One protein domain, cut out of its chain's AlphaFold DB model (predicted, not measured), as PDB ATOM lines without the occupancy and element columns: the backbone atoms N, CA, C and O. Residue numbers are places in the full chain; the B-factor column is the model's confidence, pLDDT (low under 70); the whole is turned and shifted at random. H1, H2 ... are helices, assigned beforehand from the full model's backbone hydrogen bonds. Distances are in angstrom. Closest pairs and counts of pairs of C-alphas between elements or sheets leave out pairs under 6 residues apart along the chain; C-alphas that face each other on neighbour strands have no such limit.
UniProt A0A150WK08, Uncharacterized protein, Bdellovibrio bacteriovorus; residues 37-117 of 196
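Overview. This is residues 37 to 117 of the 196 residues of an uncharacterized protein of Bdellovibrio bacteriovorus (UniProt A0A150WK08). The longest helix, H5, runs along one side of a compact helical body, with H1 slanting along its first half and running the same way. Across from H5, the short helices H2, H3 and H4 turn from one to the next in a cluster, with H2 nearest to H5, and after H5 the chain folds back to place the small helix H6 on H3. The printed part has 81 residues with six named helices, in the order H1 to H6, and no named strand; its class is all helix. The radius of gyration of the C-alphas is 12.4 A, and the C-alphas span 36 by 29 by 18 A.

Along the chain. H5, residues 90 to 105, measures 23.0 A from its first C-alpha at (-48.017, 15.555, 320.615) to its last at (-27.212, 6.561, 316.611). H1, residues 37 to 50, measures 20.2 A and begins with C-alpha 37 at (-57.552, 11.666, 317.071). H2 is residues 53 to 60, 10.8 A long, H3 is residues 64 to 70, 9.8 A, and H4 is residues 75 to 83, 12.6 A. H6, residues 112 to 115, measures 5.0 A and ends with C-alpha 115 at (-28.470, 22.959, 326.685).

Arrangement. H5 touches H1 with residues 90 to 97 alone; their closest C-alphas, those of Val 43 and Pro 90, are 5.8 A apart. The two run the same way at a shallow tilt of 34 degrees, only just short of steep. H5 and H2 are near each other, with 10 pairs of C-alphas within 10 A. H2 is close to but not clearly touching H4, the closest C-alphas being those of Leu 53 and Thr 82 at 6.7 A. It is likewise close to but not clearly touching H3, about perpendicular at 75 degrees, with the C-alphas of Arg 57 and Met 67 closest at 6.9 A. H3 and H4 touch at a steep tilt of 63 degrees, opposite ways; their closest C-alphas, those of Ala 68 and Pro 75, are 5.3 A apart. H6 touches H3, and the closest C-alphas, those of Leu 70 and Ile 115, are 5.9 A apart. H5 is apart from H3, H4 and H6. In H1, H2, H3, H4 and H5 every O i to N i+4 pair is within hydrogen-bond range, while H6 is too short for such a pair.

Size, cuts and confidence. The two C-alphas farthest apart are those of Met 37 and Ser 117, at 37.9 A. The printed part has no cut. The links from H1 to H2, H2 to H3 and H3 to H4 are tight, and those from H4 to H5 and H5 to H6 are short, with 6 residues each. The mean pLDDT of the printed part is 88.8, and residue 117 is the one printed residue under 70.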
ATOM      1  N   MET A  37     -57.549  13.104 316.776       88.75
ATOM      2  CA  MET A  37     -57.552  11.666 317.071       88.75
ATOM      3  C   MET A  37     -56.273  10.985 316.579       88.75
ATOM      4  O   MET A  37     -55.680  10.188 317.299       88.75
ATOM      5  N   HIS A  38     -55.802  11.346 315.384       90.94
ATOM      6  CA  HIS A  38     -54.566  10.802 314.833       90.94
ATOM      7  C   HIS A  38     -53.339  11.171 315.679       90.94
ATOM      8  O   HIS A  38     -52.500  10.318 315.960       90.94
ATOM      9  N   TYR A  39     -53.233  12.424 316.130       92.12
ATOM     10  CA  TYR A  39     -52.130  12.825 317.003       92.12
ATOM     11  C   TYR A  39     -52.190  12.168 318.381       92.12
ATOM     12  O   TYR A  39     -51.153  11.740 318.879       92.12
ATOM     13  N   GLU A  40     -53.376  12.050 318.977       90.50
ATOM     14  CA  GLU A  40     -53.558  11.351 320.255       90.50
ATOM     15  C   GLU A  40     -53.157   9.871 320.136       90.50
ATOM     16  O   GLU A  40     -52.407   9.370 320.970       90.50
ATOM     17  N   ALA A  41     -53.547   9.195 319.050       91.69
ATOM     18  CA  ALA A  41     -53.135   7.816 318.785       91.69
ATOM     19  C   ALA A  41     -51.610   7.686 318.626       91.69
ATOM     20  O   ALA A  41     -50.994   6.774 319.172       91.69
ATOM     21  N   GLN A  42     -50.973   8.623 317.918       92.00
ATOM     22  CA  GLN A  42     -49.517   8.627 317.791       92.00
ATOM     23  C   GLN A  42     -48.806   8.828 319.133       92.00
ATOM     24  O   GLN A  42     -47.752   8.232 319.347       92.00
ATOM     25  N   VAL A  43     -49.353   9.661 320.022       92.56
ATOM     26  CA  VAL A  43     -48.804   9.853 321.370       92.56
ATOM     27  C   VAL A  43     -48.849   8.547 322.152       92.56
ATOM     28  O   VAL A  43     -47.829   8.173 322.715       92.56
ATOM     29  N   GLN A  44     -49.962   7.811 322.107       92.75
ATOM     30  CA  GLN A  44     -50.075   6.512 322.781       92.75
ATOM     31  C   GLN A  44     -49.042   5.501 322.268       92.75
ATOM     32  O   GLN A  44     -48.404   4.805 323.054       92.75
ATOM     33  N   VAL A  45     -48.817   5.445 320.949       93.81
ATOM     34  CA  VAL A  45     -47.776   4.576 320.371       93.81
ATOM     35  C   VAL A  45     -46.387   4.970 320.872       93.81
ATOM     36  O   VAL A  45     -45.600   4.096 321.220       93.81
ATOM     37  N   ILE A  46     -46.085   6.270 320.929       91.75
ATOM     38  CA  ILE A  46     -44.798   6.759 321.432       91.75
ATOM     39  C   ILE A  46     -44.650   6.428 322.921       91.75
ATOM     40  O   ILE A  46     -43.631   5.866 323.302       91.75
ATOM     41  N   GLN A  47     -45.661   6.704 323.745       92.12
ATOM     42  CA  GLN A  47     -45.669   6.383 325.176       92.12
ATOM     43  C   GLN A  47     -45.362   4.903 325.426       92.12
ATOM     44  O   GLN A  47     -44.505   4.579 326.241       92.12
ATOM     45  N   ASN A  48     -45.965   4.005 324.643       91.75
ATOM     46  CA  ASN A  48     -45.691   2.570 324.740       91.75
ATOM     47  C   ASN A  48     -44.246   2.189 324.359       91.75
ATOM     48  O   ASN A  48     -43.761   1.148 324.793       91.75
ATOM     49  N   GLN A  49     -43.564   2.991 323.533       89.94
ATOM     50  CA  GLN A  49     -42.186   2.736 323.094       89.94
ATOM     51  C   GLN A  49     -41.135   3.292 324.058       89.94
ATOM     52  O   GLN A  49     -40.141   2.619 324.318       89.94
ATOM     53  N   ILE A  50     -41.314   4.531 324.528       89.00
ATOM     54  CA  ILE A  50     -40.288   5.262 325.293       89.00
ATOM     55  C   ILE A  50     -40.620   5.428 326.783       89.00
ATOM     56  O   ILE A  50     -39.749   5.853 327.538       89.00
ATOM     57  N   GLY A  51     -41.838   5.077 327.203       91.19
ATOM     58  CA  GLY A  51     -42.298   5.165 328.588       91.19
ATOM     59  C   GLY A  51     -42.873   6.531 328.968       91.19
ATOM     60  O   GLY A  51     -43.280   7.329 328.118       91.19
ATOM     61  N   ASN A  52     -42.906   6.782 330.274       92.69
ATOM     62  CA  ASN A  52     -43.485   7.985 330.883       92.69
ATOM     63  C   ASN A  52     -42.520   9.186 330.849       92.69
ATOM     64  O   ASN A  52     -41.302   9.025 330.744       92.69
ATOM     65  N   LEU A  53     -43.026  10.417 331.001       92.06
ATOM     66  CA  LEU A  53     -42.181  11.626 330.923       92.06
ATOM     67  C   LEU A  53     -41.089  11.647 332.003       92.06
ATOM     68  O   LEU A  53     -39.940  12.023 331.744       92.06
ATOM     69  N   GLU A  54     -41.434  11.229 333.220       92.12
ATOM     70  CA  GLU A  54     -40.496  11.153 334.343       92.12
ATOM     71  C   GLU A  54     -39.492   9.996 334.197       92.12
ATOM     72  O   GLU A  54     -38.326  10.149 334.571       92.12
ATOM     73  N   GLU A  55     -39.888   8.881 333.577       91.81
ATOM     74  CA  GLU A  55     -38.982   7.768 333.252       91.81
ATOM     75  C   GLU A  55     -37.949   8.191 332.208       91.81
ATOM     76  O   GLU A  55     -36.745   7.997 332.406       91.81
ATOM     77  N   ILE A  56     -38.393   8.861 331.140       91.62
ATOM     78  CA  ILE A  56     -37.507   9.415 330.112       91.62
ATOM     79  C   ILE A  56     -36.529  10.393 330.760       91.62
ATOM     80  O   ILE A  56     -35.318  10.297 330.545       91.62
ATOM     81  N   ARG A  57     -37.011  11.291 331.626       92.25
ATOM     82  CA  ARG A  57     -36.148  12.215 332.372       92.25
ATOM     83  C   ARG A  57     -35.108  11.484 333.220       92.25
ATOM     84  O   ARG A  57     -33.939  11.885 333.203       92.25
ATOM     85  N   GLY A  58     -35.514  10.426 333.919       90.75
ATOM     86  CA  GLY A  58     -34.620   9.557 334.681       90.75
ATOM     87  C   GLY A  58     -33.543   8.922 333.801       90.75
ATOM     88  O   GLY A  58     -32.359   9.027 334.116       90.75
ATOM     89  N   SER A  59     -33.927   8.370 332.647       89.44
ATOM     90  CA  SER A  59     -33.008   7.737 331.687       89.44
ATOM     91  C   SER A  59     -31.971   8.703 331.091       89.44
ATOM     92  O   SER A  59     -30.869   8.303 330.702       89.44
ATOM     93  N   LEU A  60     -32.314   9.993 331.014       87.88
ATOM     94  CA  LEU A  60     -31.418  11.051 330.552       87.88
ATOM     95  C   LEU A  60     -30.572  11.655 331.679       87.88
ATOM     96  O   LEU A  60     -29.657  12.427 331.392       87.88
ATOM     97  N   GLY A  61     -30.857  11.331 332.945       89.19
ATOM     98  CA  GLY A  61     -30.159  11.894 334.102       89.19
ATOM     99  C   GLY A  61     -30.345  13.410 334.243       89.19
ATOM    100  O   GLY A  61     -29.463  14.103 334.754       89.19
ATOM    101  N   LEU A  62     -31.464  13.953 333.749       90.62
ATOM    102  CA  LEU A  62     -31.722  15.393 333.738       90.62
ATOM    103  C   LEU A  62     -32.611  15.830 334.901       90.62
ATOM    104  O   LEU A  62     -33.530  15.130 335.327       90.62
ATOM    105  N   SER A  63     -32.376  17.046 335.397       92.12
ATOM    106  CA  SER A  63     -33.343  17.714 336.266       92.12
ATOM    107  C   SER A  63     -34.536  18.211 335.446       92.12
ATOM    108  O   SER A  63     -34.408  18.455 334.246       92.12
ATOM    109  N   GLN A  64     -35.687  18.420 336.088       92.12
ATOM    110  CA  GLN A  64     -36.889  18.940 335.419       92.12
ATOM    111  C   GLN A  64     -36.616  20.270 334.701       92.12
ATOM    112  O   GLN A  64     -36.991  20.449 333.548       92.12
ATOM    113  N   ARG A  65     -35.858  21.172 335.339       90.94
ATOM    114  CA  ARG A  65     -35.453  22.449 334.736       90.94
ATOM    115  C   ARG A  65     -34.611  22.261 333.470       90.94
ATOM    116  O   ARG A  65     -34.818  22.979 332.500       90.94
ATOM    117  N   LYS A  66     -33.677  21.305 333.468       91.12
ATOM    118  CA  LYS A  66     -32.847  21.000 332.293       91.12
ATOM    119  C   LYS A  66     -33.641  20.311 331.186       91.12
ATOM    120  O   LYS A  66     -33.392  20.578 330.020       91.12
ATOM    121  N   MET A  67     -34.601  19.461 331.544       92.56
ATOM    122  CA  MET A  67     -35.515  18.849 330.582       92.56
ATOM    123  C   MET A  67     -36.388  19.905 329.893       92.56
ATOM    124  O   MET A  67     -36.507  19.912 328.673       92.56
ATOM    125  N   ALA A  68     -36.924  20.852 330.665       92.25
ATOM    126  CA  ALA A  68     -37.681  21.976 330.126       92.25
ATOM    127  C   ALA A  68     -36.824  22.839 329.178       92.25
ATOM    128  O   ALA A  68     -37.270  23.181 328.089       92.25
ATOM    129  N   GLN A  69     -35.559  23.099 329.533       91.19
ATOM    130  CA  GLN A  69     -34.601  23.775 328.647       91.19
ATOM    131  C   GLN A  69     -34.324  22.988 327.360       91.19
ATOM    132  O   GLN A  69     -34.309  23.584 326.289       91.19
ATOM    133  N   LEU A  70     -34.131  21.669 327.450       91.06
ATOM    134  CA  LEU A  70     -33.898  20.805 326.288       91.06
ATOM    135  C   LEU A  70     -35.070  20.855 325.299       91.06
ATOM    136  O   LEU A  70     -34.863  20.880 324.090       91.06
ATOM    137  N   LEU A  71     -36.293  20.878 325.824       92.19
ATOM    138  CA  LEU A  71     -37.524  20.915 325.039       92.19
ATOM    139  C   LEU A  71     -37.976  22.336 324.677       92.19
ATOM    140  O   LEU A  71     -38.983  22.482 323.992       92.19
ATOM    141  N   LEU A  72     -37.242  23.365 325.117       91.50
ATOM    142  CA  LEU A  72     -37.568  24.782 324.922       91.50
ATOM    143  C   LEU A  72     -38.958  25.168 325.459       91.50
ATOM    144  O   LEU A  72     -39.689  25.943 324.847       91.50
ATOM    145  N   VAL A  73     -39.317  24.634 326.626       93.06
ATOM    146  CA  VAL A  73     -40.584  24.910 327.318       93.06
ATOM    147  C   VAL A  73     -40.338  25.483 328.708       93.06
ATOM    148  O   VAL A  73     -39.256  25.344 329.282       93.06
ATOM    149  N   ASP A  74     -41.356  26.124 329.274       93.75
ATOM    150  CA  ASP A  74     -41.269  26.662 330.628       93.75
ATOM    151  C   ASP A  74     -41.282  25.532 331.685       93.75
ATOM    152  O   ASP A  74     -42.075  24.591 331.563       93.75
ATOM    153  N   PRO A  75     -40.466  25.589 332.760       92.75
ATOM    154  CA  PRO A  75     -40.450  24.547 333.789       92.75
ATOM    155  C   PRO A  75     -41.805  24.303 334.473       92.75
ATOM    156  O   PRO A  75     -42.087  23.178 334.898       92.75
ATOM    157  N   SER A  76     -42.668  25.324 334.559       93.31
ATOM    158  CA  SER A  76     -44.022  25.152 335.100       93.31
ATOM    159  C   SER A  76     -44.877  24.239 334.217       93.31
ATOM    160  O   SER A  76     -45.654  23.427 334.722       93.31
ATOM    161  N   THR A  77     -44.671  24.311 332.902       93.06
ATOM    162  CA  THR A  77     -45.408  23.529 331.911       93.06
ATOM    163  C   THR A  77     -45.047  22.050 332.017       93.06
ATOM    164  O   THR A  77     -45.942  21.210 332.075       93.06
ATOM    165  N   TRP A  78     -43.754  21.736 332.167       91.69
ATOM    166  CA  TRP A  78     -43.297  20.367 332.438       91.69
ATOM    167  C   TRP A  78     -43.973  19.782 333.681       91.69
ATOM    168  O   TRP A  78     -44.545  18.697 333.636       91.69
ATOM    169  N   THR A  79     -43.962  20.540 334.781       91.19
ATOM    170  CA  THR A  79     -44.568  20.122 336.055       91.19
ATOM    171  C   THR A  79     -46.074  19.883 335.923       91.19
ATOM    172  O   THR A  79     -46.630  19.020 336.597       91.19
ATOM    173  N   ARG A  80     -46.757  20.653 335.072       92.56
ATOM    174  CA  ARG A  80     -48.189  20.478 334.817       92.56
ATOM    175  C   ARG A  80     -48.472  19.188 334.052       92.56
ATOM    176  O   ARG A  80     -49.410  18.486 334.411       92.56
ATOM    177  N   TRP A  81     -47.668  18.868 333.040       93.56
ATOM    178  CA  TRP A  81     -47.831  17.629 332.277       93.56
ATOM    179  C   TRP A  81     -47.638  16.402 333.158       93.56
ATOM    180  O   TRP A  81     -48.490  15.523 333.153       93.56
ATOM    181  N   THR A  82     -46.592  16.386 333.983       90.25
ATOM    182  CA  THR A  82     -46.303  15.230 334.840       90.25
ATOM    183  C   THR A  82     -47.312  15.059 335.978       90.25
ATOM    184  O   THR A  82     -47.624  13.937 336.361       90.25
ATOM    185  N   LYS A  83     -47.894  16.151 336.496       88.50
ATOM    186  CA  LYS A  83     -48.966  16.082 337.510       88.50
ATOM    187  C   LYS A  83     -50.291  15.552 336.967       88.50
ATOM    188  O   LYS A  83     -51.016  14.894 337.704       88.50
ATOM    189  N   ASN A  84     -50.602  15.840 335.708       84.88
ATOM    190  CA  ASN A  84     -51.871  15.474 335.082       84.88
ATOM    191  C   ASN A  84     -51.822  14.107 334.377       84.88
ATOM    192  O   ASN A  84     -52.632  13.854 333.495       84.88
ATOM    193  N   GLY A  85     -50.881  13.228 334.734       83.31
ATOM    194  CA  GLY A  85     -50.762  11.914 334.096       83.31
ATOM    195  C   GLY A  85     -50.135  11.969 332.701       83.31
ATOM    196  O   GLY A  85     -50.599  11.299 331.788       83.31
ATOM    197  N   ASP A  86     -49.083  12.774 332.539       83.12
ATOM    198  CA  ASP A  86     -48.261  12.866 331.326       83.12
ATOM    199  C   ASP A  86     -48.986  13.399 330.073       83.12
ATOM    200  O   ASP A  86     -48.669  13.055 328.929       83.12
ATOM    201  N   GLU A  87     -49.906  14.346 330.278       86.81
ATOM    202  CA  GLU A  87     -50.636  15.068 329.224       86.81
ATOM    203  C   GLU A  87     -49.779  16.136 328.508       86.81
ATOM    204  O   GLU A  87     -50.142  17.313 328.409       86.81
ATOM    205  N   ALA A  88     -48.614  15.743 327.993       91.50
ATOM    206  CA  ALA A  88     -47.820  16.611 327.130       91.50
ATOM    207  C   ALA A  88     -48.387  16.658 325.692       91.50
ATOM    208  O   ALA A  88     -48.888  15.653 325.178       91.50
ATOM    209  N   PRO A  89     -48.274  17.802 324.991       92.25
ATOM    210  CA  PRO A  89     -48.677  17.925 323.599       92.25
ATOM    211  C   PRO A  89     -47.965  16.930 322.666       92.25
ATOM    212  O   PRO A  89     -46.798  16.594 322.889       92.25
ATOM    213  N   PRO A  90     -48.585  16.545 321.535       92.56
ATOM    214  CA  PRO A  90     -48.017  15.555 320.615       92.56
ATOM    215  C   PRO A  90     -46.620  15.881 320.073       92.56
ATOM    216  O   PRO A  90     -45.808  14.984 319.851       92.56
ATOM    217  N   HIS A  91     -46.312  17.164 319.870       92.56
ATOM    218  CA  HIS A  91     -45.000  17.586 319.375       92.56
ATOM    219  C   HIS A  91     -43.879  17.359 320.402       92.56
ATOM    220  O   HIS A  91     -42.746  17.103 320.007       92.56
ATOM    221  N   ILE A  92     -44.190  17.389 321.701       94.56
ATOM    222  CA  ILE A  92     -43.220  17.130 322.773       94.56
ATOM    223  C   ILE A  92     -42.835  15.656 322.785       94.56
ATOM    224  O   ILE A  92     -41.653  15.324 322.767       94.56
ATOM    225  N   TRP A  93     -43.831  14.773 322.710       94.31
ATOM    226  CA  TRP A  93     -43.609  13.335 322.562       94.31
ATOM    227  C   TRP A  93     -42.778  13.008 321.322       94.31
ATOM    228  O   TRP A  93     -41.853  12.200 321.384       94.31
ATOM    229  N   ARG A  94     -43.046  13.690 320.203       94.06
ATOM    230  CA  ARG A  94     -42.245  13.535 318.984       94.06
ATOM    231  C   ARG A  94     -40.797  13.987 319.165       94.06
ATOM    232  O   ARG A  94     -39.890  13.281 318.736       94.06
ATOM    233  N   ALA A  95     -40.574  15.133 319.805       93.31
ATOM    234  CA  ALA A  95     -39.230  15.635 320.072       93.31
ATOM    235  C   ALA A  95     -38.436  14.666 320.963       93.31
ATOM    236  O   ALA A  95     -37.277  14.377 320.669       93.31
ATOM    237  N   LEU A  96     -39.072  14.105 321.995       92.81
ATOM    238  CA  LEU A  96     -38.463  13.088 322.856       92.81
ATOM    239  C   LEU A  96     -38.123  11.811 322.080       92.81
ATOM    240  O   LEU A  96     -37.024  11.285 322.231       92.81
ATOM    241  N   GLN A  97     -39.013  11.354 321.198       92.44
ATOM    242  CA  GLN A  97     -38.747  10.206 320.329       92.44
ATOM    243  C   GLN A  97     -37.519  10.445 319.437       92.44
ATOM    244  O   GLN A  97     -36.636   9.591 319.352       92.44
ATOM    245  N   TRP A  98     -37.434  11.611 318.789       91.25
ATOM    246  CA  TRP A  98     -36.276  11.970 317.967       91.25
ATOM    247  C   TRP A  98     -34.995  12.058 318.783       91.25
ATOM    248  O   TRP A  98     -33.957  11.575 318.338       91.25
ATOM    249  N   TYR A  99     -35.070  12.631 319.981       89.81
ATOM    250  CA  TYR A  99     -33.928  12.720 320.875       89.81
ATOM    251  C   TYR A  99     -33.403  11.331 321.263       89.81
ATOM    252  O   TYR A  99     -32.199  11.077 321.169       89.81
ATOM    253  N   SER A 100     -34.293  10.411 321.644       88.00
ATOM    254  CA  SER A 100     -33.926   9.030 321.973       88.00
ATOM    255  C   SER A 100     -33.283   8.317 320.782       88.00
ATOM    256  O   SER A 100     -32.201   7.749 320.923       88.00
ATOM    257  N   ALA A 101     -33.868   8.438 319.588       88.75
ATOM    258  CA  ALA A 101     -33.300   7.860 318.371       88.75
ATOM    259  C   ALA A 101     -31.913   8.443 318.031       88.75
ATOM    260  O   ALA A 101     -31.010   7.721 317.609       88.75
ATOM    261  N   LEU A 102     -31.713   9.747 318.237       86.50
ATOM    262  CA  LEU A 102     -30.434  10.414 317.991       86.50
ATOM    263  C   LEU A 102     -29.346   9.930 318.962       86.50
ATOM    264  O   LEU A 102     -28.216   9.672 318.543       86.50
ATOM    265  N   LYS A 103     -29.697   9.759 320.243       85.06
ATOM    266  CA  LYS A 103     -28.802   9.225 321.281       85.06
ATOM    267  C   LYS A 103     -28.338   7.802 320.957       85.06
ATOM    268  O   LYS A 103     -27.179   7.479 321.199       85.06
ATOM    269  N   GLU A 104     -29.210   6.967 320.393       85.25
ATOM    270  CA  GLU A 104     -28.852   5.605 319.968       85.25
ATOM    271  C   GLU A 104     -27.886   5.588 318.777       85.25
ATOM    272  O   GLU A 104     -26.991   4.746 318.715       85.25
ATOM    273  N   LYS A 105     -28.052   6.509 317.819       87.44
ATOM    274  CA  LYS A 105     -27.212   6.561 316.611       87.44
ATOM    275  C   LYS A 105     -25.849   7.207 316.844       87.44
ATOM    276  O   LYS A 105     -24.905   6.865 316.137       87.44
ATOM    277  N   ILE A 106     -25.741   8.134 317.797       83.88
ATOM    278  CA  ILE A 106     -24.512   8.882 318.085       83.88
ATOM    279  C   ILE A 106     -24.107   8.625 319.546       83.88
ATOM    280  O   ILE A 106     -24.478   9.400 320.436       83.88
ATOM    281  N   PRO A 107     -23.347   7.545 319.826       75.00
ATOM    282  CA  PRO A 107     -22.876   7.270 321.177       75.00
ATOM    283  C   PRO A 107     -21.964   8.409 321.652       75.00
ATOM    284  O   PRO A 107     -21.046   8.822 320.947       75.00
ATOM    285  N   GLY A 108     -22.241   8.942 322.844       73.62
ATOM    286  CA  GLY A 108     -21.522  10.090 323.416       73.62
ATOM    287  C   GLY A 108     -22.223  11.441 323.238       73.62
ATOM    288  O   GLY A 108     -21.775  12.437 323.810       73.62
ATOM    289  N   LEU A 109     -23.351  11.497 322.523       78.94
ATOM    290  CA  LEU A 109     -24.173  12.700 322.483       78.94
ATOM    291  C   LEU A 109     -24.863  12.916 323.836       78.94
ATOM    292  O   LEU A 109     -25.820  12.234 324.206       78.94
ATOM    293  N   THR A 110     -24.342  13.871 324.597       80.56
ATOM    294  CA  THR A 110     -24.866  14.221 325.916       80.56
ATOM    295  C   THR A 110     -25.924  15.324 325.798       80.56
ATOM    296  O   THR A 110     -25.771  16.220 324.965       80.56
ATOM    297  N   PRO A 111     -26.982  15.335 326.635       80.06
ATOM    298  CA  PRO A 111     -27.975  16.415 326.610       80.06
ATOM    299  C   PRO A 111     -27.371  17.816 326.803       80.06
ATOM    300  O   PRO A 111     -27.915  18.820 326.350       80.06
ATOM    301  N   GLN A 112     -26.214  17.884 327.462       79.19
ATOM    302  CA  GLN A 112     -25.417  19.087 327.672       79.19
ATOM    303  C   GLN A 112     -25.012  19.756 326.355       79.19
ATOM    304  O   GLN A 112     -24.881  20.977 326.334       79.19
ATOM    305  N   TYR A 113     -24.871  18.988 325.270       76.38
ATOM    306  CA  TYR A 113     -24.609  19.516 323.932       76.38
ATOM    307  C   TYR A 113     -25.699  20.486 323.459       76.38
ATOM    308  O   TYR A 113     -25.389  21.499 322.841       76.38
ATOM    309  N   PHE A 114     -26.963  20.211 323.796       80.94
ATOM    310  CA  PHE A 114     -28.110  21.022 323.380       80.94
ATOM    311  C   PHE A 114     -28.418  22.174 324.340       80.94
ATOM    312  O   PHE A 114     -28.920  23.210 323.922       80.94
ATOM    313  N   ILE A 115     -28.135  21.988 325.631       81.62
ATOM    314  CA  ILE A 115     -28.470  22.959 326.685       81.62
ATOM    315  C   ILE A 115     -27.358  24.013 326.855       81.62
ATOM    316  O   ILE A 115     -27.610  25.120 327.331       81.62
ATOM    317  N   GLY A 116     -26.110  23.675 326.516       72.81
ATOM    318  CA  GLY A 116     -24.953  24.548 326.703       72.81
ATOM    319  C   GLY A 116     -24.910  25.729 325.730       72.81
ATOM    320  O   GLY A 116     -25.168  25.589 324.542       72.81
ATOM    321  N   SER A 117     -24.499  26.898 326.228       61.22
ATOM    322  CA  SER A 117     -24.460  28.162 325.475       61.22
ATOM    323  C   SER A 117     -23.412  28.231 324.358       61.22
ATOM    324  O   SER A 117     -23.398  29.205 323.613       61.22
TER     325      SER A 117